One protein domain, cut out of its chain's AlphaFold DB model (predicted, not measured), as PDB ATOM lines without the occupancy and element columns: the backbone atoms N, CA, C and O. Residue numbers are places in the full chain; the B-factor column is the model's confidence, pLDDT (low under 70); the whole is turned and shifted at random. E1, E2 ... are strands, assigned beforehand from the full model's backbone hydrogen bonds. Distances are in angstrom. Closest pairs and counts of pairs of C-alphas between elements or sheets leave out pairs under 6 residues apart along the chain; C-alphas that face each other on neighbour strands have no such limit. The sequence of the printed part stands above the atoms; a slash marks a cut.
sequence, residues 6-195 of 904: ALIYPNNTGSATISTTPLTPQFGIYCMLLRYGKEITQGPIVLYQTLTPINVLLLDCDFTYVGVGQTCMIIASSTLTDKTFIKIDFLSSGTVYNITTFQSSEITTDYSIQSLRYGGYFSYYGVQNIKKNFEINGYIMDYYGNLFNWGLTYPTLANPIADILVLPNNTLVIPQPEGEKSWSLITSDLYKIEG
ATOM      1  N   ALA A   6     300.495 536.511 403.000       87.06
ATOM      2  CA  ALA A   6     299.111 536.949 403.130       87.06
ATOM      3  C   ALA A   6     298.354 535.944 404.003       87.06
ATOM      4  O   ALA A   6     298.322 534.755 403.694       87.06
ATOM      5  N   LEU A   7     297.752 536.413 405.096       89.50
ATOM      6  CA  LEU A   7     296.819 535.616 405.884       89.50
ATOM      7  C   LEU A   7     295.403 535.921 405.416       89.50
ATOM      8  O   LEU A   7     294.910 537.034 405.613       89.50
ATOM      9  N   ILE A   8     294.751 534.925 404.831       90.81
ATOM     10  CA  ILE A   8     293.396 535.041 404.304       90.81
ATOM     11  C   ILE A   8     292.488 534.194 405.173       90.81
ATOM     12  O   ILE A   8     292.778 533.028 405.434       90.81
ATOM     13  N   TYR A   9     291.406 534.792 405.658       89.25
ATOM     14  CA  TYR A   9     290.480 534.104 406.542       89.25
ATOM     15  C   TYR A   9     289.031 534.513 406.265       89.25
ATOM     16  O   TYR A   9     288.748 535.683 405.977       89.25
ATOM     17  N   PRO A  10     288.092 533.559 406.362       87.94
ATOM     18  CA  PRO A  10     286.676 533.866 406.381       87.94
ATOM     19  C   PRO A  10     286.274 534.427 407.748       87.94
ATOM     20  O   PRO A  10     286.739 533.969 408.790       87.94
ATOM     21  N   ASN A  11     285.360 535.389 407.750       84.62
ATOM     22  CA  ASN A  11     284.668 535.842 408.945       84.62
ATOM     23  C   ASN A  11     283.161 535.787 408.688       84.62
ATOM     24  O   ASN A  11     282.645 536.427 407.769       84.62
ATOM     25  N   ASN A  12     282.469 534.999 409.503       75.25
ATOM     26  CA  ASN A  12     281.023 534.873 409.477       75.25
ATOM     27  C   ASN A  12     280.474 535.596 410.708       75.25
ATOM     28  O   ASN A  12     280.712 535.178 411.839       75.25
ATOM     29  N   THR A  13     279.749 536.690 410.493       63.84
ATOM     30  CA  THR A  13     279.132 537.481 411.570       63.84
ATOM     31  C   THR A  13     277.798 536.892 412.030       63.84
ATOM     32  O   THR A  13     277.057 537.564 412.747       63.84
ATOM     33  N   GLY A  14     277.499 535.644 411.649       53.59
ATOM     34  CA  GLY A  14     276.314 534.870 412.006       53.59
ATOM     35  C   GLY A  14     276.093 534.709 413.511       53.59
ATOM     36  O   GLY A  14     276.266 533.633 414.075       53.59
ATOM     37  N   SER A  15     275.629 535.772 414.161       45.97
ATOM     38  CA  SER A  15     274.770 535.646 415.327       45.97
ATOM     39  C   SER A  15     273.431 535.081 414.861       45.97
ATOM     40  O   SER A  15     272.887 535.512 413.845       45.97
ATOM     41  N   ALA A  16     272.846 534.178 415.646       49.47
ATOM     42  CA  ALA A  16     271.479 533.673 415.486       49.47
ATOM     43  C   ALA A  16     270.387 534.776 415.529       49.47
ATOM     44  O   ALA A  16     269.194 534.488 415.465       49.47
ATOM     45  N   THR A  17     270.778 536.044 415.644       49.06
ATOM     46  CA  THR A  17     269.926 537.226 415.562       49.06
ATOM     47  C   THR A  17     270.206 537.976 414.264       49.06
ATOM     48  O   THR A  17     271.284 538.543 414.089       49.06
ATOM     49  N   ILE A  18     269.205 538.006 413.385       52.31
ATOM     50  CA  ILE A  18     269.127 538.852 412.190       52.31
ATOM     51  C   ILE A  18     269.595 540.268 412.553       52.31
ATOM     52  O   ILE A  18     269.020 540.903 413.440       52.31
ATOM     53  N   SER A  19     270.648 540.747 411.886       48.94
ATOM     54  CA  SER A  19     271.099 542.133 412.013       48.94
ATOM     55  C   SER A  19     269.919 543.071 411.743       48.94
ATOM     56  O   SER A  19     269.281 542.990 410.694       48.94
ATOM     57  N   THR A  20     269.616 543.962 412.685       53.72
ATOM     58  CA  THR A  20     268.545 544.962 412.546       53.72
ATOM     59  C   THR A  20     268.899 546.065 411.543       53.72
ATOM     60  O   THR A  20     268.050 546.893 411.214       53.72
ATOM     61  N   THR A  21     270.132 546.070 411.022       60.12
ATOM     62  CA  THR A  21     270.600 546.967 409.965       60.12
ATOM     63  C   THR A  21     270.701 546.219 408.623       60.12
ATOM     64  O   THR A  21     271.557 545.346 408.473       60.12
ATOM     65  N   PRO A  22     269.879 546.569 407.610       60.00
ATOM     66  CA  PRO A  22     269.706 545.791 406.372       60.00
ATOM     67  C   PRO A  22     270.922 545.750 405.427       60.00
ATOM     68  O   PRO A  22     270.871 545.079 404.403       60.00
ATOM     69  N   LEU A  23     272.010 546.458 405.749       69.44
ATOM     70  CA  LEU A  23     273.215 546.570 404.915       69.44
ATOM     71  C   LEU A  23     274.473 545.979 405.570       69.44
ATOM     72  O   LEU A  23     275.571 546.159 405.050       69.44
ATOM     73  N   THR A  24     274.353 545.298 406.714       71.94
ATOM     74  CA  THR A  24     275.517 544.679 407.368       71.94
ATOM     75  C   THR A  24     275.916 543.392 406.637       71.94
ATOM     76  O   THR A  24     275.070 542.503 406.506       71.94
ATOM     77  N   PRO A  25     277.182 543.245 406.200       76.12
ATOM     78  CA  PRO A  25     277.679 541.989 405.648       76.12
ATOM     79  C   PRO A  25     277.532 540.851 406.661       76.12
ATOM     80  O   PRO A  25     277.914 541.002 407.824       76.12
ATOM     81  N   GLN A  26     276.982 539.722 406.215       77.94
ATOM     82  CA  GLN A  26     276.833 538.512 407.035       77.94
ATOM     83  C   GLN A  26     278.028 537.566 406.887       77.94
ATOM     84  O   GLN A  26     278.305 536.747 407.760       77.94
ATOM     85  N   PHE A  27     278.761 537.702 405.786       84.56
ATOM     86  CA  PHE A  27     279.963 536.940 405.518       84.56
ATOM     87  C   PHE A  27     280.969 537.806 404.768       84.56
ATOM     88  O   PHE A  27     280.591 538.578 403.881       84.56
ATOM     89  N   GLY A  28     282.251 537.642 405.085       87.50
ATOM     90  CA  GLY A  28     283.327 538.226 404.304       87.50
ATOM     91  C   GLY A  28     284.616 537.420 404.359       87.50
ATOM     92  O   GLY A  28     284.878 536.691 405.313       87.50
ATOM     93  N   ILE A  29     285.425 537.576 403.320       90.75
ATOM     94  CA  ILE A  29     286.803 537.107 403.255       90.75
ATOM     95  C   ILE A  29     287.701 538.307 403.461       90.75
ATOM     96  O   ILE A  29     287.579 539.319 402.762       90.75
ATOM     97  N   TYR A  30     288.615 538.170 404.407       91.62
ATOM     98  CA  TYR A  30     289.526 539.224 404.798       91.62
ATOM     99  C   TYR A  30     290.961 538.766 404.590       91.62
ATOM    100  O   TYR A  30     291.287 537.595 404.768       91.62
ATOM    101  N   CYS A  31     291.817 539.712 404.229       91.75
ATOM    102  CA  CYS A  31     293.237 539.502 404.030       91.75
ATOM    103  C   CYS A  31     294.039 540.415 404.954       91.75
ATOM    104  O   CYS A  31     293.765 541.613 405.063       91.75
ATOM    105  N   MET A  32     295.053 539.856 405.602       90.19
ATOM    106  CA  MET A  32     296.108 540.604 406.277       90.19
ATOM    107  C   MET A  32     297.429 540.347 405.568       90.19
ATOM    108  O   MET A  32     297.863 539.206 405.441       90.19
ATOM    109  N   LEU A  33     298.073 541.417 405.124       87.50
ATOM    110  CA  LEU A  33     299.343 541.372 404.419       87.50
ATOM    111  C   LEU A  33     300.489 541.612 405.406       87.50
ATOM    112  O   LEU A  33     300.542 542.633 406.097       87.50
ATOM    113  N   LEU A  34     301.420 540.668 405.443       85.25
ATOM    114  CA  LEU A  34     302.661 540.686 406.208       85.25
ATOM    115  C   LEU A  34     303.809 540.897 405.222       85.25
ATOM    116  O   LEU A  34     304.260 539.962 404.561       85.25
ATOM    117  N   ARG A  35     304.269 542.140 405.081       76.69
ATOM    118  CA  ARG A  35     305.342 542.457 404.130       76.69
ATOM    119  C   ARG A  35     306.694 541.977 404.654       76.69
ATOM    120  O   ARG A  35     307.003 542.146 405.832       76.69
ATOM    121  N   TYR A  36     307.524 541.456 403.756       73.00
ATOM    122  CA  TYR A  36     308.883 541.037 404.088       73.00
ATOM    123  C   TYR A  36     309.694 542.188 404.704       73.00
ATOM    124  O   TYR A  36     309.698 543.307 404.185       73.00
ATOM    125  N   GLY A  37     310.363 541.924 405.829       69.06
ATOM    126  CA  GLY A  37     311.221 542.898 406.512       69.06
ATOM    127  C   GLY A  37     310.494 544.090 407.152       69.06
ATOM    128  O   GLY A  37     311.155 545.049 407.548       69.06
ATOM    129  N   LYS A  38     309.157 544.066 407.257       72.81
ATOM    130  CA  LYS A  38     308.379 545.096 407.962       72.81
ATOM    131  C   LYS A  38     307.630 544.489 409.142       72.81
ATOM    132  O   LYS A  38     306.948 543.484 408.996       72.81
ATOM    133  N   GLU A  39     307.692 545.157 410.291       69.25
ATOM    134  CA  GLU A  39     306.955 544.753 411.501       69.25
ATOM    135  C   GLU A  39     305.457 545.105 411.444       69.25
ATOM    136  O   GLU A  39     304.671 544.645 412.268       69.25
ATOM    137  N   ILE A  40     305.042 545.931 410.476       71.31
ATOM    138  CA  ILE A  40     303.674 546.451 410.377       71.31
ATOM    139  C   ILE A  40     302.833 545.552 409.467       71.31
ATOM    140  O   ILE A  40     303.121 545.416 408.275       71.31
ATOM    141  N   THR A  41     301.747 545.010 410.017       79.00
ATOM    142  CA  THR A  41     300.693 544.320 409.267       79.00
ATOM    143  C   THR A  41     299.793 545.323 408.542       79.00
ATOM    144  O   THR A  41     299.407 546.353 409.093       79.00
ATOM    145  N   GLN A  42     299.445 545.036 407.286       80.88
ATOM    146  CA  GLN A  42     298.466 545.813 406.523       80.88
ATOM    147  C   GLN A  42     297.155 545.036 406.415       80.88
ATOM    148  O   GLN A  42     297.110 543.960 405.828       80.88
ATOM    149  N   GLY A  43     296.082 545.587 406.976       83.44
ATOM    150  CA  GLY A  43     294.753 544.986 406.938       83.44
ATOM    151  C   GLY A  43     293.952 545.249 408.215       83.44
ATOM    152  O   GLY A  43     294.407 546.010 409.071       83.44
ATOM    153  N   PRO A  44     292.766 544.632 408.352       87.81
ATOM    154  CA  PRO A  44     292.174 543.673 407.417       87.81
ATOM    155  C   PRO A  44     291.632 544.345 406.144       87.81
ATOM    156  O   PRO A  44     290.896 545.326 406.208       87.81
ATOM    157  N   ILE A  45     291.994 543.803 404.984       91.38
ATOM    158  CA  ILE A  45     291.479 544.202 403.668       91.38
ATOM    159  C   ILE A  45     290.323 543.270 403.314       91.38
ATOM    160  O   ILE A  45     290.450 542.058 403.463       91.38
ATOM    161  N   VAL A  46     289.200 543.815 402.852       92.06
ATOM    162  CA  VAL A  46     288.049 543.011 402.418       92.06
ATOM    163  C   VAL A  46     288.297 542.513 400.998       92.06
ATOM    164  O   VAL A  46     288.346 543.321 400.074       92.06
ATOM    165  N   LEU A  47     288.434 541.198 400.821       92.94
ATOM    166  CA  LEU A  47     288.549 540.575 399.496       92.94
ATOM    167  C   LEU A  47     287.179 540.219 398.905       92.94
ATOM    168  O   LEU A  47     286.958 540.300 397.702       92.94
ATOM    169  N   TYR A  48     286.236 539.820 399.752       90.81
ATOM    170  CA  TYR A  48     284.871 539.505 399.340       90.81
ATOM    171  C   TYR A  48     283.922 539.723 400.506       90.81
ATOM    172  O   TYR A  48     284.295 539.500 401.655       90.81
ATOM    173  N   GLN A  49     282.694 540.145 400.227       88.81
ATOM    174  CA  GLN A  49     281.646 540.251 401.234       88.81
ATOM    175  C   GLN A  49     280.277 540.015 400.609       88.81
ATOM    176  O   GLN A  49     280.040 540.374 399.456       88.81
ATOM    177  N   THR A  50     279.364 539.447 401.387       83.19
ATOM    178  CA  THR A  50     277.969 539.273 400.983       83.19
ATOM    179  C   THR A  50     277.018 539.536 402.148       83.19
ATOM    180  O   THR A  50     277.363 539.402 403.326       83.19
ATOM    181  N   LEU A  51     275.797 539.935 401.798       81.62
ATOM    182  CA  LEU A  51     274.684 540.116 402.727       81.62
ATOM    183  C   LEU A  51     273.992 538.787 403.058       81.62
ATOM    184  O   LEU A  51     273.280 538.707 404.054       81.62
ATOM    185  N   THR A  52     274.182 537.754 402.234       75.12
ATOM    186  CA  THR A  52     273.620 536.421 402.475       75.12
ATOM    187  C   THR A  52     274.559 535.607 403.358       75.12
ATOM    188  O   THR A  52     275.759 535.578 403.076       75.12
ATOM    189  N   PRO A  53     274.056 534.895 404.375       72.25
ATOM    190  CA  PRO A  53     274.891 533.984 405.137       72.25
ATOM    191  C   PRO A  53     275.298 532.827 404.224       72.25
ATOM    192  O   PRO A  53     274.460 532.213 403.564       72.25
ATOM    193  N   ILE A  54     276.595 532.551 404.169       77.69
ATOM    194  CA  ILE A  54     277.159 531.441 403.406       77.69
ATOM    195  C   ILE A  54     278.039 530.638 404.356       77.69
ATOM    196  O   ILE A  54     278.812 531.210 405.126       77.69
ATOM    197  N   ASN A  55     277.919 529.312 404.307       78.69
ATOM    198  CA  ASN A  55     278.818 528.434 405.040       78.69
ATOM    199  C   ASN A  55     279.998 528.045 404.142       78.69
ATOM    200  O   ASN A  55     279.796 527.463 403.076       78.69
ATOM    201  N   VAL A  56     281.218 528.391 404.556       81.25
ATOM    202  CA  VAL A  56     282.442 528.036 403.825       81.25
ATOM    203  C   VAL A  56     282.807 526.604 404.160       81.25
ATOM    204  O   VAL A  56     283.035 526.279 405.322       81.25
ATOM    205  N   LEU A  57     282.878 525.765 403.133       80.44
ATOM    206  CA  LEU A  57     283.352 524.390 403.248       80.44
ATOM    207  C   LEU A  57     284.866 524.331 403.054       80.44
ATOM    208  O   LEU A  57     285.558 523.624 403.778       80.44
ATOM    209  N   LEU A  58     285.373 525.099 402.085       84.88
ATOM    210  CA  LEU A  58     286.785 525.126 401.731       84.88
ATOM    211  C   LEU A  58     287.190 526.509 401.214       84.88
ATOM    212  O   LEU A  58     286.429 527.160 400.496       84.88
ATOM    213  N   LEU A  59     288.400 526.928 401.570       87.38
ATOM    214  CA  LEU A  59     289.080 528.110 401.053       87.38
ATOM    215  C   LEU A  59     290.499 527.678 400.687       87.38
ATOM    216  O   LEU A  59     291.260 527.297 401.574       87.38
ATOM    217  N   ASP A  60     290.829 527.743 399.402       87.38
ATOM    218  CA  ASP A  60     292.171 527.486 398.879       87.38
ATOM    219  C   ASP A  60     292.674 528.742 398.169       87.38
ATOM    220  O   ASP A  60     291.917 529.378 397.436       87.38
ATOM    221  N   CYS A  61     293.921 529.135 398.406       89.75
ATOM    222  CA  CYS A  61     294.496 530.347 397.830       89.75
ATOM    223  C   CYS A  61     295.932 530.091 397.387       89.75
ATOM    224  O   CYS A  61     296.720 529.531 398.145       89.75
ATOM    225  N   ASP A  62     296.280 530.576 396.199       88.50
ATOM    226  CA  ASP A  62     297.620 530.444 395.631       88.50
ATOM    227  C   ASP A  62     297.954 531.645 394.723       88.50
ATOM    228  O   ASP A  62     297.117 532.514 394.444       88.50
ATOM    229  N   PHE A  63     299.193 531.714 394.245       86.69
ATOM    230  CA  PHE A  63     299.561 532.588 393.140       86.69
ATOM    231  C   PHE A  63     298.837 532.160 391.866       86.69
ATOM    232  O   PHE A  63     298.617 530.976 391.603       86.69
ATOM    233  N   THR A  64     298.491 533.134 391.031       87.56
ATOM    234  CA  THR A  64     298.024 532.814 389.684       87.56
ATOM    235  C   THR A  64     299.223 532.665 388.752       87.56
ATOM    236  O   THR A  64     300.032 533.577 388.606       87.56
ATOM    237  N   TYR A  65     299.354 531.485 388.145       87.19
ATOM    238  CA  TYR A  65     300.445 531.155 387.220       87.19
ATOM    239  C   TYR A  65     300.150 531.563 385.768       87.19
ATOM    240  O   TYR A  65     301.059 531.667 384.952       87.19
ATOM    241  N   VAL A  66     298.868 531.757 385.440       86.81
ATOM    242  CA  VAL A  66     298.371 532.120 384.100       86.81
ATOM    243  C   VAL A  66     297.980 533.600 384.045       86.81
ATOM    244  O   VAL A  66     298.201 534.269 383.026       86.81
ATOM    245  N   GLY A  67     297.348 534.081 385.123       86.81
ATOM    246  CA  GLY A  67     296.876 535.452 385.320       86.81
ATOM    247  C   GLY A  67     297.850 536.284 386.153       86.81
ATOM    248  O   GLY A  67     299.028 535.968 386.235       86.81
ATOM    249  N   VAL A  68     297.376 537.371 386.765       89.88
ATOM    250  CA  VAL A  68     298.235 538.312 387.506       89.88
ATOM    251  C   VAL A  68     297.849 538.382 388.990       89.88
ATOM    252  O   VAL A  68     296.664 538.474 389.310       89.88
ATOM    253  N   GLY A  69     298.835 538.348 389.892       90.94
ATOM    254  CA  GLY A  69     298.639 538.481 391.343       90.94
ATOM    255  C   GLY A  69     298.380 537.156 392.068       90.94
ATOM    256  O   GLY A  69     299.158 536.204 391.962       90.94
ATOM    257  N   GLN A  70     297.292 537.100 392.831       91.19
ATOM    258  CA  GLN A  70     296.857 535.945 393.613       91.19
ATOM    259  C   GLN A  70     295.419 535.560 393.268       91.19
ATOM    260  O   GLN A  70     294.633 536.383 392.795       91.19
ATOM    261  N   THR A  71     295.070 534.306 393.535       91.06
ATOM    262  CA  THR A  71     293.715 533.792 393.362       91.06
ATOM    263  C   THR A  71     293.298 532.975 394.579       91.06
ATOM    264  O   THR A  71     294.091 532.217 395.133       91.06
ATOM    265  N   CYS A  72     292.050 533.136 395.002       91.19
ATOM    266  CA  CYS A  72     291.420 532.300 396.015       91.19
ATOM    267  C   CYS A  72     290.184 531.638 395.429       91.19
ATOM    268  O   CYS A  72     289.357 532.306 394.810       91.19
ATOM    269  N   MET A  73     290.028 530.347 395.683       88.75
ATOM    270  CA  MET A  73     288.857 529.565 395.344       88.75
ATOM    271  C   MET A  73     288.119 529.178 396.623       88.75
ATOM    272  O   MET A  73     288.673 528.547 397.522       88.75
ATOM    273  N   ILE A  74     286.852 529.573 396.705       87.69
ATOM    274  CA  ILE A  74     285.983 529.277 397.843       87.69
ATOM    275  C   ILE A  74     284.905 528.317 397.390       87.69
ATOM    276  O   ILE A  74     284.212 528.587 396.410       87.69
ATOM    277  N   ILE A  75     284.729 527.244 398.152       84.69
ATOM    278  CA  ILE A  75     283.585 526.348 398.031       84.69
ATOM    279  C   ILE A  75     282.659 526.629 399.200       84.69
ATOM    280  O   ILE A  75     283.036 526.512 400.368       84.69
ATOM    281  N   ALA A  76     281.437 527.014 398.871       81.88
ATOM    282  CA  ALA A  76     280.484 527.526 399.828       81.88
ATOM    283  C   ALA A  76     279.109 526.890 399.604       81.88
ATOM    284  O   ALA A  76     278.677 526.723 398.465       81.88
ATOM    285  N   SER A  77     278.401 526.547 400.677       76.44
ATOM    286  CA  SER A  77     277.036 526.016 400.586       76.44
ATOM    287  C   SER A  77     276.019 527.104 400.920       76.44
ATOM    288  O   SER A  77     276.090 527.709 401.996       76.44
ATOM    289  N   SER A  78     275.062 527.327 400.016       63.00
ATOM    290  CA  SER A  78     273.886 528.180 400.266       63.00
ATOM    291  C   SER A  78     272.653 527.367 400.695       63.00
ATOM    292  O   SER A  78     271.820 527.860 401.452       63.00
ATOM    293  N   THR A  79     272.577 526.097 400.274       61.91
ATOM    294  CA  THR A  79     271.572 525.083 400.644       61.91
ATOM    295  C   THR A  79     272.263 523.726 400.887       61.91
ATOM    296  O   THR A  79     273.478 523.615 400.736       61.91
ATOM    297  N   LEU A  80     271.513 522.680 401.270       54.75
ATOM    298  CA  LEU A  80     272.043 521.316 401.474       54.75
ATOM    299  C   LEU A  80     272.561 520.638 400.185       54.75
ATOM    300  O   LEU A  80     273.260 519.635 400.295       54.75
ATOM    301  N   THR A  81     272.218 521.137 398.990       56.19
ATOM    302  CA  THR A  81     272.522 520.472 397.704       56.19
ATOM    303  C   THR A  81     273.359 521.308 396.740       56.19
ATOM    304  O   THR A  81     274.102 520.725 395.957       56.19
ATOM    305  N   ASP A  82     273.291 522.642 396.800       66.00
ATOM    306  CA  ASP A  82     273.976 523.502 395.829       66.00
ATOM    307  C   ASP A  82     275.284 524.058 396.398       66.00
ATOM    308  O   ASP A  82     275.295 524.849 397.354       66.00
ATOM    309  N   LYS A  83     276.395 523.666 395.766       76.00
ATOM    310  CA  LYS A  83     277.725 524.214 396.036       76.00
ATOM    311  C   LYS A  83     277.999 525.385 395.101       76.00
ATOM    312  O   LYS A  83     277.971 525.257 393.877       76.00
ATOM    313  N   THR A  84     278.275 526.534 395.701       82.06
ATOM    314  CA  THR A  84     278.681 527.752 395.012       82.06
ATOM    315  C   THR A  84     280.196 527.877 395.086       82.06
ATOM    316  O   THR A  84     280.780 527.850 396.171       82.06
ATOM    317  N   PHE A  85     280.815 528.049 393.928       85.19
ATOM    318  CA  PHE A  85     282.237 528.306 393.775       85.19
ATOM    319  C   PHE A  85     282.443 529.798 393.567       85.19
ATOM    320  O   PHE A  85     281.818 530.384 392.685       85.19
ATOM    321  N   ILE A  86     283.296 530.418 394.379       87.69
ATOM    322  CA  ILE A  86     283.612 531.848 394.294       87.69
ATOM    323  C   ILE A  86     285.118 531.991 394.127       87.69
ATOM    324  O   ILE A  86     285.875 531.737 395.065       87.69
ATOM    325  N   LYS A  87     285.550 532.364 392.924       90.12
ATOM    326  CA  LYS A  87     286.948 532.635 392.591       90.12
ATOM    327  C   LYS A  87     287.194 534.130 392.690       90.12
ATOM    328  O   LYS A  87     286.491 534.914 392.055       90.12
ATOM    329  N   ILE A  88     288.189 534.512 393.476       92.25
ATOM    330  CA  ILE A  88     288.564 535.897 393.750       92.25
ATOM    331  C   ILE A  88     289.998 536.087 393.279       92.25
ATOM    332  O   ILE A  88     290.898 535.464 393.833       92.25
ATOM    333  N   ASP A  89     290.212 536.967 392.306       92.81
ATOM    334  CA  ASP A  89     291.549 537.375 391.884       92.81
ATOM    335  C   ASP A  89     291.867 538.770 392.432       92.81
ATOM    336  O   ASP A  89     291.088 539.726 392.295       92.81
ATOM    337  N   PHE A  90     293.024 538.885 393.073       93.12
ATOM    338  CA  PHE A  90     293.459 540.100 393.747       93.12
ATOM    339  C   PHE A  90     294.971 540.298 393.614       93.12
ATOM    340  O   PHE A  90     295.704 539.396 393.217       93.12
ATOM    341  N   LEU A  91     295.420 541.523 393.867       91.56
ATOM    342  CA  LEU A  91     296.816 541.947 393.752       91.56
ATOM    343  C   LEU A  91     297.518 541.910 395.113       91.56
ATOM    344  O   LEU A  91     296.854 541.951 396.151       91.56
ATOM    345  N   SER A  92     298.855 541.980 395.129       87.81
ATOM    346  CA  SER A  92     299.641 542.037 396.376       87.81
ATOM    347  C   SER A  92     299.325 543.273 397.233       87.81
ATOM    348  O   SER A  92     299.660 543.320 398.414       87.81
ATOM    349  N   SER A  93     298.670 544.291 396.664       86.56
ATOM    350  CA  SER A  93     298.113 545.439 397.394       86.56
ATOM    351  C   SER A  93     296.852 545.110 398.207       86.56
ATOM    352  O   SER A  93     296.408 545.943 398.996       86.56
ATOM    353  N   GLY A  94     296.251 543.936 397.996       88.19
ATOM    354  CA  GLY A  94     294.916 543.556 398.461       88.19
ATOM    355  C   GLY A  94     293.780 544.062 397.563       88.19
ATOM    356  O   GLY A  94     292.611 543.893 397.904       88.19
ATOM    357  N   THR A  95     294.089 544.696 396.428       91.50
ATOM    358  CA  THR A  95     293.076 545.167 395.475       91.50
ATOM    359  C   THR A  95     292.485 543.993 394.708       91.50
ATOM    360  O   THR A  95     293.188 543.318 393.962       91.50
ATOM    361  N   VAL A  96     291.180 543.782 394.851       94.62
ATOM    362  CA  VAL A  96     290.427 542.780 394.091       94.62
ATOM    363  C   VAL A  96     290.080 543.353 392.726       94.62
ATOM    364  O   VAL A  96     289.514 544.444 392.647       94.62
ATOM    365  N   TYR A  97     290.411 542.628 391.661       93.44
ATOM    366  CA  TYR A  97     290.145 543.077 390.292       93.44
ATOM    367  C   TYR A  97     289.183 542.161 389.533       93.44
ATOM    368  O   TYR A  97     288.630 542.583 388.519       93.44
ATOM    369  N   ASN A  98     288.961 540.933 390.007       92.44
ATOM    370  CA  ASN A  98     288.017 540.012 389.390       92.44
ATOM    371  C   ASN A  98     287.389 539.077 390.431       92.44
ATOM    372  O   ASN A  98     288.076 538.555 391.308       92.44
ATOM    373  N   ILE A  99     286.080 538.856 390.316       91.00
ATOM    374  CA  ILE A  99     285.343 537.875 391.115       91.00
ATOM    375  C   ILE A  99     284.435 537.112 390.164       91.00
ATOM    376  O   ILE A  99     283.609 537.705 389.473       91.00
ATOM    377  N   THR A 100     284.588 535.796 390.138       89.06
ATOM    378  CA  THR A 100     283.792 534.904 389.297       89.06
ATOM    379  C   THR A 100     283.084 533.895 390.179       89.06
ATOM    380  O   THR A 100     283.688 533.303 391.071       89.06
ATOM    381  N   THR A 101     281.786 533.728 389.946       86.38
ATOM    382  CA  THR A 101     280.947 532.826 390.727       86.38
ATOM    383  C   THR A 101     280.249 531.867 389.786       86.38
ATOM    384  O   THR A 101     279.637 532.304 388.812       86.38
ATOM    385  N   PHE A 102     280.307 530.577 390.089       82.94
ATOM    386  CA  PHE A 102     279.579 529.551 389.352       82.94
ATOM    387  C   PHE A 102     279.019 528.498 390.306       82.94
ATOM    388  O   PHE A 102     279.446 528.375 391.457       82.94
ATOM    389  N   GLN A 103     278.020 527.759 389.840       77.94
ATOM    390  CA  GLN A 103     277.420 526.648 390.572       77.94
ATOM    391  C   GLN A 103     277.640 525.371 389.774       77.94
ATOM    392  O   GLN A 103     277.516 525.387 388.551       77.94
ATOM    393  N   SER A 104     277.955 524.276 390.462       68.56
ATOM    394  CA  SER A 104     278.071 522.961 389.837       68.56
ATOM    395  C   SER A 104     277.148 521.975 390.538       68.56
ATOM    396  O   SER A 104     277.304 521.706 391.727       68.56
ATOM    397  N   SER A 105     276.179 521.444 389.791       63.28
ATOM    398  CA  SER A 105     275.238 520.427 390.276       63.28
ATOM    399  C   SER A 105     275.838 519.016 390.282       63.28
ATOM    400  O   SER A 105     275.279 518.119 390.905       63.28
ATOM    401  N   GLU A 106     276.969 518.809 389.598       62.62
ATOM    402  CA  GLU A 106     277.665 517.514 389.520       62.62
ATOM    403  C   GLU A 106     278.561 517.258 390.748       62.62
ATOM    404  O   GLU A 106     278.939 516.121 391.035       62.62
ATOM    405  N   ILE A 107     278.865 518.307 391.519       63.28
ATOM    406  CA  ILE A 107     279.748 518.266 392.686       63.28
ATOM    407  C   ILE A 107     278.897 518.259 393.966       63.28
ATOM    408  O   ILE A 107     278.624 519.300 394.565       63.28
ATOM    409  N   THR A 108     278.480 517.072 394.409       56.62
ATOM    410  CA  THR A 108     277.549 516.910 395.546       56.62
ATOM    411  C   THR A 108     278.217 516.574 396.888       56.62
ATOM    412  O   THR A 108     277.633 516.823 397.938       56.62
ATOM    413  N   THR A 109     279.431 516.016 396.892       61.22
ATOM    414  CA  THR A 109     280.195 515.594 398.092       61.22
ATOM    415  C   THR A 109     281.238 516.627 398.513       61.22
ATOM    416  O   THR A 109     281.481 517.574 397.780       61.22
ATOM    417  N   ASP A 110     281.823 516.541 399.712       61.06
ATOM    418  CA  ASP A 110     282.899 517.450 400.146       61.06
ATOM    419  C   ASP A 110     284.207 517.128 399.416       61.06
ATOM    420  O   ASP A 110     284.809 516.080 399.639       61.06
ATOM    421  N   TYR A 111     284.604 518.021 398.502       71.69
ATOM    422  CA  TYR A 111     285.827 517.905 397.714       71.69
ATOM    423  C   TYR A 111     286.934 518.743 398.344       71.69
ATOM    424  O   TYR A 111     286.703 519.876 398.767       71.69
ATOM    425  N   SER A 112     288.147 518.211 398.312       81.25
ATOM    426  CA  SER A 112     289.370 519.000 398.341       81.25
ATOM    427  C   SER A 112     289.575 519.652 396.972       81.25
ATOM    428  O   SER A 112     289.203 519.085 395.940       81.25
ATOM    429  N   ILE A 113     290.155 520.851 396.955       83.75
ATOM    430  CA  ILE A 113     290.512 521.575 395.737       83.75
ATOM    431  C   ILE A 113     291.953 522.052 395.838       83.75
ATOM    432  O   ILE A 113     292.403 522.410 396.923       83.75
ATOM    433  N   GLN A 114     292.654 522.039 394.713       86.62
ATOM    434  CA  GLN A 114     294.010 522.546 394.599       86.62
ATOM    435  C   GLN A 114     294.153 523.310 393.282       86.62
ATOM    436  O   GLN A 114     293.785 522.796 392.224       86.62
ATOM    437  N   SER A 115     294.689 524.528 393.328       87.06
ATOM    438  CA  SER A 115     295.063 525.281 392.123       87.06
ATOM    439  C   SER A 115     296.104 524.527 391.282       87.06
ATOM    440  O   SER A 115     297.050 523.947 391.817       87.06
ATOM    441  N   LEU A 116     295.941 524.528 389.956       89.62
ATOM    442  CA  LEU A 116     296.883 523.902 389.027       89.62
ATOM    443  C   LEU A 116     297.769 524.940 388.339       89.62
ATOM    444  O   LEU A 116     297.316 526.006 387.915       89.62
ATOM    445  N   ARG A 117     299.042 524.583 388.133       88.69
ATOM    446  CA  ARG A 117     300.039 525.490 387.549       88.69
ATOM    447  C   ARG A 117     299.718 525.887 386.110       88.69
ATOM    448  O   ARG A 117     299.951 527.021 385.716       88.69
ATOM    449  N   TYR A 118     299.134 524.969 385.343       91.00
ATOM    450  CA  TYR A 118     298.689 525.199 383.962       91.00
ATOM    451  C   TYR A 118     297.221 525.622 383.867       91.00
ATOM    452  O   TYR A 118     296.568 525.399 382.849       91.00
ATOM    453  N   GLY A 119     296.706 526.214 384.939       88.19
ATOM    454  CA  GLY A 119     295.354 526.727 385.027       88.19
ATOM    455  C   GLY A 119     294.300 525.694 385.411       88.19
ATOM    456  O   GLY A 119     294.509 524.484 385.326       88.19
ATOM    457  N   GLY A 120     293.159 526.218 385.859       88.38
ATOM    458  CA  GLY A 120     292.093 525.461 386.507       88.38
ATOM    459  C   GLY A 120     292.473 524.922 387.885       88.38
ATOM    460  O   GLY A 120     293.415 525.390 388.529       88.38
ATOM    461  N   TYR A 121     291.703 523.940 388.334       88.19
ATOM    462  CA  TYR A 121     291.768 523.366 389.669       88.19
ATOM    463  C   TYR A 121     291.667 521.846 389.599       88.19
ATOM    464  O   TYR A 121     290.885 521.299 388.824       88.19
ATOM    465  N   PHE A 122     292.414 521.153 390.446       89.88
ATOM    466  CA  PHE A 122     292.219 519.738 390.696       89.88
ATOM    467  C   PHE A 122     291.267 519.568 391.875       89.88
ATOM    468  O   PHE A 122     291.540 520.049 392.972       89.88
ATOM    469  N   SER A 123     290.137 518.910 391.640       86.00
ATOM    470  CA  SER A 123     289.118 518.660 392.653       86.00
ATOM    471  C   SER A 123     288.982 517.165 392.893       86.00
ATOM    472  O   SER A 123     288.834 516.402 391.940       86.00
ATOM    473  N   TYR A 124     289.023 516.728 394.151       86.94
ATOM    474  CA  TYR A 124     288.914 515.310 394.493       86.94
ATOM    475  C   TYR A 124     288.188 515.066 395.814       86.94
ATOM    476  O   TYR A 124     288.152 515.928 396.686       86.94
ATOM    477  N   TYR A 125     287.637 513.867 395.978       84.50
ATOM    478  CA  TYR A 125     287.083 513.384 397.241       84.50
ATOM    479  C   TYR A 125     287.420 511.909 397.441       84.50
ATOM    480  O   TYR A 125     287.541 511.149 396.478       84.50
ATOM    481  N   GLY A 126     287.567 511.506 398.702       84.06
ATOM    482  CA  GLY A 126     287.864 510.132 399.093       84.06
ATOM    483  C   GLY A 126     286.744 509.526 399.930       84.06
ATOM    484  O   GLY A 126     286.232 510.168 400.845       84.06
ATOM    485  N   VAL A 127     286.393 508.271 399.655       85.25
ATOM    486  CA  VAL A 127     285.489 507.468 400.491       85.25
ATOM    487  C   VAL A 127     286.270 506.299 401.074       85.25
ATOM    488  O   VAL A 127     286.987 505.604 400.359       85.25
ATOM    489  N   GLN A 128     286.154 506.069 402.381       85.44
ATOM    490  CA  GLN A 128     286.847 504.955 403.018       85.44
ATOM    491  C   GLN A 128     286.114 503.635 402.747       85.44
ATOM    492  O   GLN A 128     284.909 503.521 402.972       85.44
ATOM    493  N   ASN A 129     286.849 502.620 402.297       83.06
ATOM    494  CA  ASN A 129     286.308 501.290 402.045       83.06
ATOM    495  C   ASN A 129     286.409 500.365 403.269       83.06
ATOM    496  O   ASN A 129     286.988 500.699 404.305       83.06
ATOM    497  N   ILE A 130     285.869 499.148 403.137       82.19
ATOM    498  CA  ILE A 130     285.797 498.143 404.217       82.19
ATOM    499  C   ILE A 130     287.190 497.780 404.768       82.19
ATOM    500  O   ILE A 130     287.329 497.445 405.943       82.19
ATOM    501  N   LYS A 131     288.240 497.872 403.941       80.50
ATOM    502  CA  LYS A 131     289.632 497.590 404.328       80.50
ATOM    503  C   LYS A 131     290.343 498.801 404.944       80.50
ATOM    504  O   LYS A 131     291.550 498.739 405.146       80.50
ATOM    505  N   LYS A 132     289.613 499.881 405.247       82.06
ATOM    506  CA  LYS A 132     290.130 501.173 405.728       82.06
ATOM    507  C   LYS A 132     291.049 501.915 404.746       82.06
ATOM    508  O   LYS A 132     291.631 502.921 405.135       82.06
ATOM    509  N   ASN A 133     291.138 501.469 403.493       84.44
ATOM    510  CA  ASN A 133     291.796 502.212 402.417       84.44
ATOM    511  C   ASN A 133     290.831 503.255 401.843       84.44
ATOM    512  O   ASN A 133     289.614 503.099 401.977       84.44
ATOM    513  N   PHE A 134     291.352 504.282 401.177       88.19
ATOM    514  CA  PHE A 134     290.521 505.282 400.514       88.19
ATOM    515  C   PHE A 134     290.319 504.977 399.032       88.19
ATOM    516  O   PHE A 134     291.233 504.561 398.327       88.19
ATOM    517  N   GLU A 135     289.105 505.211 398.558       89.38
ATOM    518  CA  GLU A 135     288.719 505.215 397.154       89.38
ATOM    519  C   GLU A 135     288.510 506.665 396.730       89.38
ATOM    520  O   GLU A 135     287.582 507.331 397.190       89.38
ATOM    521  N   ILE A 136     289.422 507.166 395.901       89.19
ATOM    522  CA  ILE A 136     289.488 508.567 395.496       89.19
ATOM    523  C   ILE A 136     288.843 508.727 394.123       89.19
ATOM    524  O   ILE A 136     289.121 507.964 393.198       89.19
ATOM    525  N   ASN A 137     288.014 509.751 393.978       87.88
ATOM    526  CA  ASN A 137     287.520 510.231 392.694       87.88
ATOM    527  C   ASN A 137     287.989 511.671 392.506       87.88
ATOM    528  O   ASN A 137     287.926 512.457 393.452       87.88
ATOM    529  N   GLY A 138     288.422 512.024 391.299       88.62
ATOM    530  CA  GLY A 138     288.906 513.366 391.013       88.62
ATOM    531  C   GLY A 138     288.623 513.828 389.594       88.62
ATOM    532  O   GLY A 138     288.421 513.033 388.675       88.62
ATOM    533  N   TYR A 139     288.594 515.143 389.435       88.31
ATOM    534  CA  TYR A 139     288.335 515.842 388.186       88.31
ATOM    535  C   TYR A 139     289.235 517.066 388.101       88.31
ATOM    536  O   TYR A 139     289.608 517.666 389.111       88.31
ATOM    537  N   ILE A 140     289.561 517.455 386.879       90.94
ATOM    538  CA  ILE A 140     290.176 518.747 386.598       90.94
ATOM    539  C   ILE A 140     289.039 519.692 386.227       90.94
ATOM    540  O   ILE A 140     288.210 519.351 385.393       90.94
ATOM    541  N   MET A 141     288.981 520.857 386.850       87.69
ATOM    542  CA  MET A 141     287.932 521.848 386.649       87.69
ATOM    543  C   MET A 141     288.540 523.126 386.079       87.69
ATOM    544  O   MET A 141     289.532 523.622 386.612       87.69
ATOM    545  N   ASP A 142     287.962 523.672 385.012       86.69
ATOM    546  CA  ASP A 142     288.388 524.975 384.491       86.69
ATOM    547  C   ASP A 142     287.773 526.159 385.263       86.69
ATOM    548  O   ASP A 142     287.074 526.001 386.264       86.69
ATOM    549  N   TYR A 143     288.044 527.380 384.799       79.31
ATOM    550  CA  TYR A 143     287.556 528.611 385.427       79.31
ATOM    551  C   TYR A 143     286.051 528.864 385.253       79.31
ATOM    552  O   TYR A 143     285.525 529.808 385.841       79.31
ATOM    553  N   TYR A 144     285.369 528.051 384.445       81.06
ATOM    554  CA  TYR A 144     283.940 528.151 384.151       81.06
ATOM    555  C   TYR A 144     283.136 526.999 384.768       81.06
ATOM    556  O   TYR A 144     281.912 526.976 384.643       81.06
ATOM    557  N   GLY A 145     283.809 526.064 385.447       78.88
ATOM    558  CA  GLY A 145     283.194 524.897 386.071       78.88
ATOM    559  C   GLY A 145     283.070 523.679 385.153       78.88
ATOM    560  O   GLY A 145     282.418 522.712 385.543       78.88
ATOM    561  N   ASN A 146     283.683 523.685 383.962       86.00
ATOM    562  CA  ASN A 146     283.707 522.500 383.103       86.00
ATOM    563  C   ASN A 146     284.672 521.457 383.677       86.00
ATOM    564  O   ASN A 146     285.790 521.792 384.076       86.00
ATOM    565  N   LEU A 147     284.246 520.192 383.680       86.38
ATOM    566  CA  LEU A 147     285.009 519.079 384.236       86.38
ATOM    567  C   LEU A 147     285.715 518.269 383.146       86.38
ATOM    568  O   LEU A 147     285.139 517.915 382.118       86.38
ATOM    569  N   PHE A 148     286.964 517.916 383.421       88.88
ATOM    570  CA  PHE A 148     287.825 517.080 382.602       88.88
ATOM    571  C   PHE A 148     288.295 515.873 383.417       88.88
ATOM    572  O   PHE A 148     288.500 515.941 384.633       88.88
ATOM    573  N   ASN A 149     288.477 514.746 382.734       87.38
ATOM    574  CA  ASN A 149     288.931 513.504 383.347       87.38
ATOM    575  C   ASN A 149     290.407 513.620 383.788       87.38
ATOM    576  O   ASN A 149     291.253 514.071 383.019       87.38
ATOM    577  N   TRP A 150     290.715 513.182 385.011       88.62
ATOM    578  CA  TRP A 150     292.069 513.135 385.590       88.62
ATOM    579  C   TRP A 150     292.962 511.974 385.098       88.62
ATOM    580  O   TRP A 150     294.108 511.838 385.532       88.62
ATOM    581  N   GLY A 151     292.450 511.113 384.214       85.69
ATOM    582  CA  GLY A 151     293.204 510.030 383.571       85.69
ATOM    583  C   GLY A 151     293.312 508.729 384.374       85.69
ATOM    584  O   GLY A 151     293.907 507.771 383.886       85.69
ATOM    585  N   LEU A 152     292.719 508.658 385.569       89.12
ATOM    586  CA  LEU A 152     292.705 507.463 386.417       89.12
ATOM    587  C   LEU A 152     291.324 506.792 386.460       89.12
ATOM    588  O   LEU A 152     290.314 507.355 386.035       89.12
ATOM    589  N   THR A 153     291.273 505.561 386.977       86.75
ATOM    590  CA  THR A 153     290.015 504.822 387.147       86.75
ATOM    591  C   THR A 153     289.122 505.478 388.201       86.75
ATOM    592  O   THR A 153     289.605 506.042 389.181       86.75
ATOM    593  N   TYR A 154     287.807 505.363 388.023       83.75
ATOM    594  CA  TYR A 154     286.811 505.865 388.970       83.75
ATOM    595  C   TYR A 154     286.163 504.693 389.732       83.75
ATOM    596  O   TYR A 154     285.426 503.925 389.105       83.75
ATOM    597  N   PRO A 155     286.399 504.527 391.050       87.19
ATOM    598  CA  PRO A 155     287.387 505.223 391.884       87.19
ATOM    599  C   PRO A 155     288.818 504.671 391.724       87.19
ATOM    600  O   PRO A 155     289.041 503.576 391.204       87.19
ATOM    601  N   THR A 156     289.801 505.425 392.213       90.12
ATOM    602  CA  THR A 156     291.205 505.010 392.333       90.12
ATOM    603  C   THR A 156     291.515 504.630 393.776       90.12
ATOM    604  O   THR A 156     291.249 505.396 394.698       90.12
ATOM    605  N   LEU A 157     292.091 503.445 393.984       90.25
ATOM    606  CA  LEU A 157     292.447 502.959 395.315       90.25
ATOM    607  C   LEU A 157     293.744 503.619 395.814       90.25
ATOM    608  O   LEU A 157     294.807 503.427 395.220       90.25
ATOM    609  N   ALA A 158     293.653 504.321 396.939       90.00
ATOM    610  CA  ALA A 158     294.752 504.978 397.634       90.00
ATOM    611  C   ALA A 158     295.024 504.342 399.005       90.00
ATOM    612  O   ALA A 158     294.266 503.496 399.493       90.00
ATOM    613  N   ASN A 159     296.130 504.742 399.630       86.69
ATOM    614  CA  ASN A 159     296.512 504.316 400.972       86.69
ATOM    615  C   ASN A 159     295.461 504.724 402.044       86.69
ATOM    616  O   ASN A 159     294.531 505.486 401.769       86.69
ATOM    617  N   PRO A 160     295.589 504.243 403.296       83.62
ATOM    618  CA  PRO A 160     294.674 504.595 404.389       83.62
ATOM    619  C   PRO A 160     294.643 506.075 404.810       83.62
ATOM    620  O   PRO A 160     293.850 506.412 405.685       83.62
ATOM    621  N   ILE A 161     295.504 506.932 404.251       82.81
ATOM    622  CA  ILE A 161     295.609 508.364 404.591       82.81
ATOM    623  C   ILE A 161     294.999 509.247 403.486       82.81
ATOM    624  O   ILE A 161     294.549 510.350 403.778       82.81
ATOM    625  N   ALA A 162     294.896 508.737 402.249       79.56
ATOM    626  CA  ALA A 162     294.467 509.476 401.057       79.56
ATOM    627  C   ALA A 162     295.352 510.683 400.717       79.56
ATOM    628  O   ALA A 162     294.851 511.709 400.257       79.56
ATOM    629  N   ASP A 163     296.664 510.558 400.923       83.81
ATOM    630  CA  ASP A 163     297.603 511.607 400.525       83.81
ATOM    631  C   ASP A 163     297.588 511.787 399.004       83.81
ATOM    632  O   ASP A 163     297.578 510.816 398.245       83.81
ATOM    633  N   ILE A 164     297.615 513.037 398.553       88.12
ATOM    634  CA  ILE A 164     297.715 513.382 397.139       88.12
ATOM    635  C   ILE A 164     298.738 514.497 396.976       88.12
ATOM    636  O   ILE A 164     298.750 515.460 397.741       88.12
ATOM    637  N   LEU A 165     299.577 514.376 395.949       91.25
ATOM    638  CA  LEU A 165     300.515 515.413 395.551       91.25
ATOM    639  C   LEU A 165     300.375 515.697 394.057       91.25
ATOM    640  O   LEU A 165     300.424 514.779 393.242       91.25
ATOM    641  N   VAL A 166     300.261 516.971 393.691       91.19
ATOM    642  CA  VAL A 166     300.417 517.421 392.305       91.19
ATOM    643  C   VAL A 166     301.789 518.067 392.162       91.19
ATOM    644  O   VAL A 166     302.110 519.030 392.857       91.19
ATOM    645  N   LEU A 167     302.617 517.512 391.280       91.06
ATOM    646  CA  LEU A 167     303.945 518.035 390.978       91.06
ATOM    647  C   LEU A 167     303.859 519.274 390.066       91.06
ATOM    648  O   LEU A 167     302.879 519.436 389.336       91.06
ATOM    649  N   PRO A 168     304.895 520.137 390.033       86.25
ATOM    650  CA  PRO A 168     304.851 521.387 389.269       86.25
ATOM    651  C   PRO A 168     304.664 521.228 387.750       86.25
ATOM    652  O   PRO A 168     304.292 522.188 387.081       86.25
ATOM    653  N   ASN A 169     304.908 520.036 387.201       85.44
ATOM    654  CA  ASN A 169     304.658 519.674 385.802       85.44
ATOM    655  C   ASN A 169     303.221 519.152 385.555       85.44
ATOM    656  O   ASN A 169     302.950 518.645 384.466       85.44
ATOM    657  N   ASN A 170     302.318 519.288 386.536       89.88
ATOM    658  CA  ASN A 170     300.962 518.729 386.571       89.88
ATOM    659  C   ASN A 170     300.889 517.189 386.646       89.88
ATOM    660  O   ASN A 170     299.833 516.616 386.383       89.88
ATOM    661  N   THR A 171     301.956 516.496 387.053       92.62
ATOM    662  CA  THR A 171     301.865 515.058 387.351       92.62
ATOM    663  C   THR A 171     301.252 514.847 388.739       92.62
ATOM    664  O   THR A 171     301.821 515.240 389.758       92.62
ATOM    665  N   LEU A 172     300.089 514.204 388.780       93.75
ATOM    666  CA  LEU A 172     299.433 513.710 389.985       93.75
ATOM    667  C   LEU A 172     300.167 512.474 390.505       93.75
ATOM    668  O   LEU A 172     300.485 511.578 389.727       93.75
ATOM    669  N   VAL A 173     300.381 512.400 391.815       93.94
ATOM    670  CA  VAL A 173     301.012 511.274 392.509       93.94
ATOM    671  C   VAL A 173     300.123 510.847 393.676       93.94
ATOM    672  O   VAL A 173     299.790 511.660 394.539       93.94
ATOM    673  N   ILE A 174     299.751 509.565 393.703       92.19
ATOM    674  CA  ILE A 174     298.909 508.958 394.743       92.19
ATOM    675  C   ILE A 174     299.604 507.699 395.291       92.19
ATOM    676  O   ILE A 174     299.915 506.788 394.517       92.19
ATOM    677  N   PRO A 175     299.826 507.585 396.610       91.50
ATOM    678  CA  PRO A 175     300.298 506.362 397.237       91.50
ATOM    679  C   PRO A 175     299.215 505.290 397.272       91.50
ATOM    680  O   PRO A 175     298.085 505.518 397.707       91.50
ATOM    681  N   GLN A 176     299.583 504.086 396.840       90.00
ATOM    682  CA  GLN A 176     298.731 502.905 396.935       90.00
ATOM    683  C   GLN A 176     298.837 502.258 398.325       90.00
ATOM    684  O   GLN A 176     299.810 502.501 399.044       90.00
ATOM    685  N   PRO A 177     297.869 501.408 398.719       88.06
ATOM    686  CA  PRO A 177     297.974 500.631 399.950       88.06
ATOM    687  C   PRO A 177     299.277 499.827 400.018       88.06
ATOM    688  O   PRO A 177     299.650 499.153 399.055       88.06
ATOM    689  N   GLU A 178     299.943 499.871 401.171       85.00
ATOM    690  CA  GLU A 178     301.135 499.065 401.426       85.00
ATOM    691  C   GLU A 178     300.775 497.571 401.423       85.00
ATOM    692  O   GLU A 178     299.838 497.127 402.090       85.00
ATOM    693  N   GLY A 179     301.521 496.786 400.648       77.38
ATOM    694  CA  GLY A 179     301.544 495.331 400.761       77.38
ATOM    695  C   GLY A 179     302.509 494.880 401.861       77.38
ATOM    696  O   GLY A 179     303.264 495.681 402.401       77.38
ATOM    697  N   GLU A 180     302.556 493.576 402.157       75.00
ATOM    698  CA  GLU A 180     303.348 493.032 403.280       75.00
ATOM    699  C   GLU A 180     304.842 493.424 403.275       75.00
ATOM    700  O   GLU A 180     305.459 493.487 404.338       75.00
ATOM    701  N   LYS A 181     305.442 493.671 402.099       84.94
ATOM    702  CA  LYS A 181     306.844 494.116 401.940       84.94
ATOM    703  C   LYS A 181     307.059 495.108 400.790       84.94
ATOM    704  O   LYS A 181     308.188 495.272 400.329       84.94
ATOM    705  N   SER A 182     306.002 495.722 400.268       85.88
ATOM    706  CA  SER A 182     306.093 496.572 399.075       85.88
ATOM    707  C   SER A 182     305.131 497.742 399.153       85.88
ATOM    708  O   SER A 182     303.972 497.565 399.519       85.88
ATOM    709  N   TRP A 183     305.585 498.906 398.716       87.38
ATOM    710  CA  TRP A 183     304.758 500.085 398.491       87.38
ATOM    711  C   TRP A 183     304.864 500.491 397.018       87.38
ATOM    712  O   TRP A 183     305.798 500.093 396.320       87.38
ATOM    713  N   SER A 184     303.877 501.236 396.530       89.81
ATOM    714  CA  SER A 184     303.833 501.700 395.141       89.81
ATOM    715  C   SER A 184     303.112 503.040 395.041       89.81
ATOM    716  O   SER A 184     302.313 503.397 395.911       89.81
ATOM    717  N   LEU A 185     303.429 503.788 393.986       92.56
ATOM    718  CA  LEU A 185     302.814 505.067 393.656       92.56
ATOM    719  C   LEU A 185     302.101 504.920 392.314       92.56
ATOM    720  O   LEU A 185     302.665 504.366 391.370       92.56
ATOM    721  N   ILE A 186     300.885 505.447 392.229       92.12
ATOM    722  CA  ILE A 186     300.223 505.725 390.959       92.12
ATOM    723  C   ILE A 186     300.576 507.149 390.563       92.12
ATOM    724  O   ILE A 186     300.512 508.061 391.387       92.12
ATOM    725  N   THR A 187     300.897 507.336 389.287       93.44
ATOM    726  CA  THR A 187     301.095 508.657 388.701       93.44
ATOM    727  C   THR A 187     300.195 508.852 387.489       93.44
ATOM    728  O   THR A 187     300.005 507.913 386.717       93.44
ATOM    729  N   SER A 188     299.670 510.062 387.304       93.00
ATOM    730  CA  SER A 188     298.892 510.451 386.119       93.00
ATOM    731  C   SER A 188     299.240 511.875 385.715       93.00
ATOM    732  O   SER A 188     299.300 512.751 386.574       93.00
ATOM    733  N   ASP A 189     299.441 512.131 384.428       93.12
ATOM    734  CA  ASP A 189     299.645 513.493 383.936       93.12
ATOM    735  C   ASP A 189     298.292 514.187 383.767       93.12
ATOM    736  O   ASP A 189     297.465 513.794 382.941       93.12
ATOM    737  N   LEU A 190     298.054 515.222 384.573       92.88
ATOM    738  CA  LEU A 190     296.814 515.983 384.529       92.88
ATOM    739  C   LEU A 190     296.771 516.865 383.278       92.88
ATOM    740  O   LEU A 190     297.759 517.496 382.895       92.88
ATOM    741  N   TYR A 191     295.586 516.952 382.675       91.44
ATOM    742  CA  TYR A 191     295.316 517.841 381.550       91.44
ATOM    743  C   TYR A 191     295.717 519.293 381.866       91.44
ATOM    744  O   TYR A 191     295.331 519.861 382.890       91.44
ATOM    745  N   LYS A 192     296.502 519.897 380.970       92.12
ATOM    746  CA  LYS A 192     296.982 521.280 381.075       92.12
ATOM    747  C   LYS A 192     296.022 522.211 380.330       92.12
ATOM    748  O   LYS A 192     296.123 522.321 379.111       92.12
ATOM    749  N   ILE A 193     295.122 522.889 381.046       91.06
ATOM    750  CA  ILE A 193     294.113 523.787 380.446       91.06
ATOM    751  C   ILE A 193     294.774 524.880 379.590       91.06
ATOM    752  O   ILE A 193     294.401 525.071 378.438       91.06
ATOM    753  N   GLU A 194     295.817 525.519 380.116       91.06
ATOM    754  CA  GLU A 194     296.609 526.555 379.439       91.06
ATOM    755  C   GLU A 194     297.927 525.995 378.879       91.06
ATOM    756  O   GLU A 194     298.921 526.708 378.736       91.06
ATOM    757  N   GLY A 195     297.959 524.697 378.555       88.81
ATOM    758  CA  GLY A 195     299.169 524.010 378.095       88.81
ATOM    759  C   GLY A 195     299.763 524.574 376.802       88.81
ATOM    760  O   GLY A 195     300.951 524.411 376.563       88.81
TER     761      GLY A 195
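What this domain is: This is residues 6 to 195 of the 904 residues of an uncharacterized protein of Rhizophagus irregularis (strain DAOM 181602 / DAOM 197198 / MUCL 43194) (UniProt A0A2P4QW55). Four sheets form a stack, only partly face to face, and three of them, E1 to E3, E4 to E7 and E8 to E12, are strongly twisted, E1 to E3 only just, with C-alphas up to 4.4 A off its best plane. The sheet E4 to E7 is in the middle, with E1 to E3 over one face and the branched sheet E8 to E12 over part of the other, while the short hairpin E13 and E14 lies at the far end, next to E12. The printed part has 190 residues, no named helix and 14 strands, E1 to E14 in turn; it is all strand, and neighbour strands are antiparallel. It is only just compact, close to loose, with a radius of gyration of the C-alphas of 18.9 A and spans of 61 by 41 by 32 A.

How they stand to each other: E1, residues 6 to 12, E2, 27 to 34, and E3, 41 to 50, form a meander, each strand the antiparallel neighbour of the one before; N 9 and O 30, 2.9 A, and N 31 and O 45, 2.8 A, are within hydrogen-bond range. E4, residues 55 to 63, E5, 70 to 77, E6, 83 to 90, and E7, 96 to 104, form a second, strongly twisted meander, with N 73 and O 60, 2.8 A, N 74 and O 86, 2.9 A, and N 87 and O 100, 2.8 A. These two sheets are face to face, their strands at 30 degrees; the closest C-alphas of E3 and E6 are those of Leu 47 and Ile 88, 7.4 A. E8, residues 112 to 115, E9, 121 to 128, E10, 134 to 141, and E11, 147 to 149, form a third meander, with N 114 and O 122, 2.9 A, N 123 and O 139, 2.9 A, and N 140 and O 148, 2.9 A. E12, residues 156 to 158, and E11 lie on the other side of E10 from E9; N 136 and O 156 are 2.8 A apart. The closest C-alphas of E4 and E8 are those of Asp 62 and Ser 115, 6.7 A. E13, residues 171 to 175, and E14, 185 to 189, form a hairpin, with N 172 and O 188 at 2.8 A; the closest C-alphas of E12 and E13 are those of Ala 158 and Pro 175, 5.7 A.

Where its parts are: E1 begins at C-alpha 6, (299.111, 536.949, 403.130). E3 is 24.7 A long, E4 24.3 A and E7 23.7 A; E4 bends by 50 degrees at residue 58. E14 ends at C-alpha 189, (299.645, 513.493, 383.936).

The domain as a whole: The C-alphas farthest apart are those of Thr 21 and Lys 181, 64.6 A. The printed part has no cut; the links E1 to E2 and E12 to E13 are long. Mean pLDDT of the printed part is 82.9; residues 13 to 23, 37, 39, 78 to 82 and 104 to 110 are under 70.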